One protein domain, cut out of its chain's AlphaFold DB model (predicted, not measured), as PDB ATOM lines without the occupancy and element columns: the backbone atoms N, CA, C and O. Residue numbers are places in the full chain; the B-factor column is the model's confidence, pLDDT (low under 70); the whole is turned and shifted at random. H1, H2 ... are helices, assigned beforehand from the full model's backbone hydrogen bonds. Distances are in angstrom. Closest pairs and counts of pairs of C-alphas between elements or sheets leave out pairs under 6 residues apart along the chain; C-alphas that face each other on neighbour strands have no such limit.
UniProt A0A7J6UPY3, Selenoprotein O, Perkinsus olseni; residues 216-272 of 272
ATOM      1  N   LYS A 216     155.858 215.069 273.625       95.12
ATOM      2  CA  LYS A 216     154.468 215.559 273.641       95.12
ATOM      3  C   LYS A 216     154.130 216.242 274.967       95.12
ATOM      4  O   LYS A 216     153.260 217.107 275.021       95.12
ATOM      5  N   VAL A 217     154.855 215.882 276.025       94.81
ATOM      6  CA  VAL A 217     154.701 216.393 277.390       94.81
ATOM      7  C   VAL A 217     156.062 216.666 278.017       94.81
ATOM      8  O   VAL A 217     157.039 215.965 277.780       94.81
ATOM      9  N   VAL A 218     156.121 217.706 278.840       95.06
ATOM     10  CA  VAL A 218     157.259 218.004 279.713       95.06
ATOM     11  C   VAL A 218     156.739 218.260 281.121       95.06
ATOM     12  O   VAL A 218     155.562 218.578 281.299       95.06
ATOM     13  N   LEU A 219     157.606 218.162 282.127       94.00
ATOM     14  CA  LEU A 219     157.255 218.519 283.499       94.00
ATOM     15  C   LEU A 219     157.063 220.040 283.610       94.00
ATOM     16  O   LEU A 219     157.991 220.791 283.903       94.00
ATOM     17  N   ARG A 220     155.847 220.508 283.316       92.06
ATOM     18  CA  ARG A 220     155.467 221.922 283.405       92.06
ATOM     19  C   ARG A 220     155.231 222.291 284.871       92.06
ATOM     20  O   ARG A 220     154.591 221.541 285.603       92.06
ATOM     21  N   ASN A 221     155.652 223.488 285.278       89.19
ATOM     22  CA  ASN A 221     155.532 223.931 286.676       89.19
ATOM     23  C   ASN A 221     154.093 223.879 287.218       89.19
ATOM     24  O   ASN A 221     153.902 223.547 288.379       89.19
ATOM     25  N   HIS A 222     153.082 224.168 286.392       87.25
ATOM     26  CA  HIS A 222     151.683 224.095 286.826       87.25
ATOM     27  C   HIS A 222     151.207 222.653 287.079       87.25
ATOM     28  O   HIS A 222     150.405 222.432 287.980       87.25
ATOM     29  N   LEU A 223     151.711 221.673 286.311       90.69
ATOM     30  CA  LEU A 223     151.414 220.252 286.524       90.69
ATOM     31  C   LEU A 223     152.063 219.773 287.821       90.69
ATOM     32  O   LEU A 223     151.405 219.129 288.631       90.69
ATOM     33  N   ALA A 224     153.325 220.157 288.044       90.69
ATOM     34  CA  ALA A 224     154.026 219.871 289.291       90.69
ATOM     35  C   ALA A 224     153.285 220.466 290.499       90.69
ATOM     36  O   ALA A 224     153.042 219.755 291.466       90.69
ATOM     37  N   GLN A 225     152.859 221.732 290.419       88.75
ATOM     38  CA  GLN A 225     152.124 222.404 291.494       88.75
ATOM     39  C   GLN A 225     150.803 221.694 291.824       88.75
ATOM     40  O   GLN A 225     150.564 221.376 292.983       88.75
ATOM     41  N   LYS A 226     149.987 221.374 290.809       89.75
ATOM     42  CA  LYS A 226     148.713 220.655 290.986       89.75
ATOM     43  C   LYS A 226     148.910 219.309 291.695       89.75
ATOM     44  O   LYS A 226     148.098 218.900 292.519       89.75
ATOM     45  N   VAL A 227     149.983 218.606 291.345       92.62
ATOM     46  CA  VAL A 227     150.323 217.303 291.920       92.62
ATOM     47  C   VAL A 227     150.854 217.428 293.354       92.62
ATOM     48  O   VAL A 227     150.524 216.587 294.187       92.62
ATOM     49  N   ILE A 228     151.634 218.472 293.654       91.56
ATOM     50  CA  ILE A 228     152.107 218.773 295.015       91.56
ATOM     51  C   ILE A 228     150.922 219.077 295.935       91.56
ATOM     52  O   ILE A 228     150.822 218.469 296.994       91.56
ATOM     53  N   GLU A 229     149.998 219.940 295.507       93.00
ATOM     54  CA  GLU A 229     148.800 220.303 296.282       93.00
ATOM     55  C   GLU A 229     147.957 219.066 296.628       93.00
ATOM     56  O   GLU A 229     147.597 218.855 297.784       93.00
ATOM     57  N   ALA A 230     147.724 218.177 295.657       93.06
ATOM     58  CA  ALA A 230     147.009 216.926 295.910       93.06
ATOM     59  C   ALA A 230     147.753 216.004 296.896       93.06
ATOM     60  O   ALA A 230     147.130 215.368 297.748       93.06
ATOM     61  N   ALA A 231     149.084 215.935 296.803       94.88
ATOM     62  CA  ALA A 231     149.898 215.117 297.694       94.88
ATOM     63  C   ALA A 231     149.915 215.654 299.137       94.88
ATOM     64  O   ALA A 231     149.908 214.857 300.076       94.88
ATOM     65  N   GLU A 232     149.888 216.977 299.328       94.62
ATOM     66  CA  GLU A 232     149.760 217.620 300.647       94.62
ATOM     67  C   GLU A 232     148.421 217.285 301.324       94.62
ATOM     68  O   GLU A 232     148.362 217.130 302.544       94.62
ATOM     69  N   GLU A 233     147.365 217.072 300.535       95.50
ATOM     70  CA  GLU A 233     146.057 216.584 300.994       95.50
ATOM     71  C   GLU A 233     146.011 215.051 301.191       95.50
ATOM     72  O   GLU A 233     144.969 214.485 301.530       95.50
ATOM     73  N   GLY A 234     147.136 214.353 300.996       95.25
ATOM     74  CA  GLY A 234     147.260 212.899 301.134       95.25
ATOM     75  C   GLY A 234     146.851 212.096 299.892       95.25
ATOM     76  O   GLY A 234     146.860 210.862 299.932       95.25
ATOM     77  N   ASN A 235     146.521 212.757 298.778       96.38
ATOM     78  CA  ASN A 235     146.182 212.115 297.512       96.38
ATOM     79  C   ASN A 235     147.404 212.018 296.581       96.38
ATOM     80  O   ASN A 235     147.734 212.945 295.843       96.38
ATOM     81  N   PHE A 236     148.049 210.851 296.560       95.12
ATOM     82  CA  PHE A 236     149.222 210.588 295.713       95.12
ATOM     83  C   PHE A 236     148.887 210.080 294.303       95.12
ATOM     84  O   PHE A 236     149.801 209.831 293.516       95.12
ATOM     85  N   GLU A 237     147.610 209.901 293.960       95.81
ATOM     86  CA  GLU A 237     147.219 209.376 292.648       95.81
ATOM     87  C   GLU A 237     147.646 210.291 291.482       95.81
ATOM     88  O   GLU A 237     148.268 209.788 290.542       95.81
ATOM     89  N   PRO A 238     147.476 211.629 291.554       93.88
ATOM     90  CA  PRO A 238     147.966 212.533 290.511       93.88
ATOM     91  C   PRO A 238     149.488 212.473 290.309       93.88
ATOM     92  O   PRO A 238     149.966 212.652 289.190       93.88
ATOM     93  N   VAL A 239     150.259 212.191 291.371       94.44
ATOM     94  CA  VAL A 239     151.720 212.013 291.283       94.44
ATOM     95  C   VAL A 239     152.053 210.794 290.431       94.44
ATOM     96  O   VAL A 239     152.920 210.873 289.562       94.44
ATOM     97  N   ARG A 240     151.362 209.671 290.666       94.56
ATOM     98  CA  ARG A 240     151.585 208.427 289.918       94.56
ATOM     99  C   ARG A 240     151.207 208.585 288.454       94.56
ATOM    100  O   ARG A 240     151.985 208.180 287.602       94.56
ATOM    101  N   GLN A 241     150.073 209.225 288.174       93.69
ATOM    102  CA  GLN A 241     149.622 209.500 286.807       93.69
ATOM    103  C   GLN A 241     150.610 210.392 286.051       93.69
ATOM    104  O   GLN A 241     150.974 210.091 284.918       93.69
ATOM    105  N   LEU A 242     151.095 211.465 286.687       93.88
ATOM    106  CA  LEU A 242     152.099 212.330 286.073       93.88
ATOM    107  C   LEU A 242     153.418 211.582 285.839       93.88
ATOM    108  O   LEU A 242     154.034 211.760 284.792       93.88
ATOM    109  N   LEU A 243     153.856 210.752 286.789       94.44
ATOM    110  CA  LEU A 243     155.074 209.960 286.634       94.44
ATOM    111  C   LEU A 243     154.953 208.964 285.477       94.44
ATOM    112  O   LEU A 243     155.874 208.893 284.672       94.44
ATOM    113  N   ASP A 244     153.831 208.248 285.382       94.00
ATOM    114  CA  ASP A 244     153.544 207.284 284.315       94.00
ATOM    115  C   ASP A 244     153.648 207.943 282.934       94.00
ATOM    116  O   ASP A 244     154.443 207.524 282.094       94.00
ATOM    117  N   VAL A 245     152.980 209.085 282.756       94.06
ATOM    118  CA  VAL A 245     153.035 209.885 281.523       94.06
ATOM    119  C   VAL A 245     154.452 210.383 281.201       94.06
ATOM    120  O   VAL A 245     154.824 210.498 280.034       94.06
ATOM    121  N   LEU A 246     155.270 210.684 282.213       94.75
ATOM    122  CA  LEU A 246     156.650 211.139 282.022       94.75
ATOM    123  C   LEU A 246     157.646 209.997 281.764       94.75
ATOM    124  O   LEU A 246     158.792 210.292 281.416       94.75
ATOM    125  N   THR A 247     157.249 208.726 281.910       95.62
ATOM    126  CA  THR A 247     158.113 207.586 281.555       95.62
ATOM    127  C   THR A 247     158.286 207.437 280.044       95.62
ATOM    128  O   THR A 247     159.385 207.111 279.595       95.62
ATOM    129  N   ASP A 248     157.248 207.757 279.268       95.50
ATOM    130  CA  ASP A 248     157.305 207.872 277.810       95.50
ATOM    131  C   ASP A 248     156.715 209.214 277.343       95.50
ATOM    132  O   ASP A 248     155.581 209.291 276.855       95.50
ATOM    133  N   PRO A 249     157.489 210.311 277.449       95.69
ATOM    134  CA  PRO A 249     157.004 211.636 277.093       95.69
ATOM    135  C   PRO A 249     156.852 211.821 275.578       95.69
ATOM    136  O   PRO A 249     156.405 212.886 275.145       95.69
ATOM    137  N   PHE A 250     157.250 210.842 274.759       96.38
ATOM    138  CA  PHE A 250     157.167 210.891 273.300       96.38
ATOM    139  C   PHE A 250     155.930 210.173 272.751       96.38
ATOM    140  O   PHE A 250     155.583 210.402 271.589       96.38
ATOM    141  N   SER A 251     155.254 209.372 273.580       93.94
ATOM    142  CA  SER A 251     154.056 208.623 273.209       93.94
ATOM    143  C   SER A 251     152.948 209.514 272.645       93.94
ATOM    144  O   SER A 251     152.686 210.626 273.114       93.94
ATOM    145  N   GLU A 252     152.239 208.992 271.646       92.00
ATOM    146  CA  GLU A 252     151.028 209.630 271.133       92.00
ATOM    147  C   GLU A 252     149.817 209.428 272.056       92.00
ATOM    148  O   GLU A 252     148.865 210.207 271.968       92.00
ATOM    149  N   GLU A 253     149.889 208.469 272.983       90.62
ATOM    150  CA  GLU A 253     148.834 208.118 273.944       90.62
ATOM    151  C   GLU A 253     148.797 209.043 275.172       90.62
ATOM    152  O   GLU A 253     147.933 208.895 276.036       90.62
ATOM    153  N   VAL A 254     149.695 210.032 275.247       90.56
ATOM    154  CA  VAL A 254     149.703 211.020 276.334       90.56
ATOM    155  C   VAL A 254     148.347 211.742 276.410       90.56
ATOM    156  O   VAL A 254     147.929 212.362 275.421       90.56
ATOM    157  N   PRO A 255     147.673 211.741 277.579       91.19
ATOM    158  CA  PRO A 255     146.389 212.410 277.733       91.19
ATOM    159  C   PRO A 255     146.485 213.918 277.475       91.19
ATOM    160  O   PRO A 255     147.406 214.600 277.933       91.19
ATOM    161  N   ALA A 256     145.480 214.465 276.786       87.75
ATOM    162  CA  ALA A 256     145.459 215.863 276.346       87.75
ATOM    163  C   ALA A 256     145.515 216.891 277.492       87.75
ATOM    164  O   ALA A 256     145.778 218.067 277.257       87.75
ATOM    165  N   GLU A 257     145.249 216.495 278.737       88.44
ATOM    166  CA  GLU A 257     145.390 217.384 279.892       88.44
ATOM    167  C   GLU A 257     146.853 217.737 280.205       88.44
ATOM    168  O   GLU A 257     147.116 218.851 280.651       88.44
ATOM    169  N   PHE A 258     147.806 216.847 279.901       89.06
ATOM    170  CA  PHE A 258     149.234 217.052 280.174       89.06
ATOM    171  C   PHE A 258     149.963 217.802 279.050       89.06
ATOM    172  O   PHE A 258     151.047 218.352 279.253       89.06
ATOM    173  N   THR A 259     149.368 217.854 277.857       87.44
ATOM    174  CA  THR A 259     149.947 218.523 276.680       87.44
ATOM    175  C   THR A 259     149.589 220.010 276.621       87.44
ATOM    176  O   THR A 259     150.179 220.776 275.853       87.44
ATOM    177  N   LYS A 260     148.613 220.444 277.425       85.62
ATOM    178  CA  LYS A 260     148.155 221.833 277.463       85.62
ATOM    179  C   LYS A 260     149.214 222.753 278.070       85.62
ATOM    180  O   LYS A 260     149.977 222.391 278.968       85.62
ATOM    181  N   ARG A 261     149.246 223.979 277.553       84.44
ATOM    182  CA  ARG A 261     150.032 225.077 278.123       84.44
ATOM    183  C   ARG A 261     149.519 225.430 279.521       84.44
ATOM    184  O   ARG A 261     148.386 225.106 279.875       84.44
ATOM    185  N   SER A 262     150.356 226.108 280.307       78.62
ATOM    186  CA  SER A 262     149.948 226.597 281.627       78.62
ATOM    187  C   SER A 262     148.700 227.477 281.510       78.62
ATOM    188  O   SER A 262     148.726 228.405 280.698       78.62
ATOM    189  N   PRO A 263     147.650 227.232 282.315       73.88
ATOM    190  CA  PRO A 263     146.495 228.116 282.363       73.88
ATOM    191  C   PRO A 263     146.901 229.549 282.755       73.88
ATOM    192  O   PRO A 263     147.890 229.720 283.485       73.88
ATOM    193  N   PRO A 264     146.127 230.570 282.341       66.75
ATOM    194  CA  PRO A 264     146.271 231.929 282.856       66.75
ATOM    195  C   PRO A 264     146.216 231.955 284.392       66.75
ATOM    196  O   PRO A 264     145.500 231.169 285.013       66.75
ATOM    197  N   GLY A 265     146.986 232.845 285.022       61.84
ATOM    198  CA  GLY A 265     146.923 233.083 286.470       61.84
ATOM    199  C   GLY A 265     147.562 232.029 287.392       61.84
ATOM    200  O   GLY A 265     147.645 232.265 288.601       61.84
ATOM    201  N   VAL A 266     148.068 230.897 286.882       61.34
ATOM    202  CA  VAL A 266     148.717 229.886 287.740       61.34
ATOM    203  C   VAL A 266     150.045 230.409 288.297       61.34
ATOM    204  O   VAL A 266     150.905 230.905 287.566       61.34
ATOM    205  N   LYS A 267     150.234 230.290 289.619       55.97
ATOM    206  CA  LYS A 267     151.498 230.631 290.284       55.97
ATOM    207  C   LYS A 267     152.589 229.672 289.806       55.97
ATOM    208  O   LYS A 267     152.574 228.489 290.126       55.97
ATOM    209  N   THR A 268     153.547 230.183 289.042       49.84
ATOM    210  CA  THR A 268     154.747 229.430 288.679       49.84
ATOM    211  C   THR A 268     155.593 229.200 289.927       49.84
ATOM    212  O   THR A 268     155.903 230.158 290.638       49.84
ATOM    213  N   ILE A 269     156.009 227.955 290.166       46.53
ATOM    214  CA  ILE A 269     157.060 227.645 291.138       46.53
ATOM    215  C   ILE A 269     158.317 228.406 290.702       46.53
ATOM    216  O   ILE A 269     158.879 228.139 289.637       46.53
ATOM    217  N   ALA A 270     158.726 229.393 291.493       38.19
ATOM    218  CA  ALA A 270     160.044 229.985 291.361       38.19
ATOM    219  C   ALA A 270     161.015 229.046 292.077       38.19
ATOM    220  O   ALA A 270     160.990 228.953 293.302       38.19
ATOM    221  N   VAL A 271     161.847 228.333 291.320       29.97
ATOM    222  CA  VAL A 271     163.042 227.720 291.903       29.97
ATOM    223  C   VAL A 271     164.007 228.878 292.155       29.97
ATOM    224  O   VAL A 271     164.550 229.447 291.207       29.97
ATOM    225  N   SER A 272     164.082 229.310 293.415       28.47
ATOM    226  CA  SER A 272     164.992 230.348 293.913       28.47
ATOM    227  C   SER A 272     166.443 229.895 293.890       28.47
ATOM    228  O   SER A 272     166.669 228.741 294.321       28.47
TER     229      SER A 272
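This is residues 216 to 272 of the 272 residues of the protein "Selenoprotein O" of Perkinsus olseni (UniProt A0A7J6UPY3). The longest helix, H1, folds back into H2 as a V-shaped helical hairpin, with short H3 near the V's open end. A tail with no named element, residues 260 to 272, follows H3. The printed part has 57 residues, under half of them, 27, in three named helices, H1, H2, H3 along the chain; the class is all helix, with no named strand. It is compact, with a radius of gyration of the C-alphas of 11.6 A, and spans 30 by 26 by 20 A.

H1, residues 221 to 232, and H2, residues 237 to 247, form a hairpin over a tight link. They touch, their closest C-alphas being those of Val 227 and Pro 238, 5.5 A apart, and run opposite ways at a steep tilt of 38 degrees. H3, residues 256 to 259, is close to H1 but not clearly touching: the closest C-alphas, of Leu 223 and Phe 258, are 7.4 A apart. H2 and H3 are only just apart, at 8.1 A. Every O i to N i+4 pair is within hydrogen-bond range in H1 and H2; H3 is too short for one.

H1 begins at C-alpha 221 (155.532, 223.931, 286.676) and is 16.4 A long; H2 is 15.7 A. H3 ends at C-alpha 259 (149.947, 218.523, 276.680).

The C-alphas of Glu 253 and Ser 272, the chain's last residue, are the farthest apart, 34.0 A. The printed part has no cut. Residues 264 to 272 have pLDDT under 70.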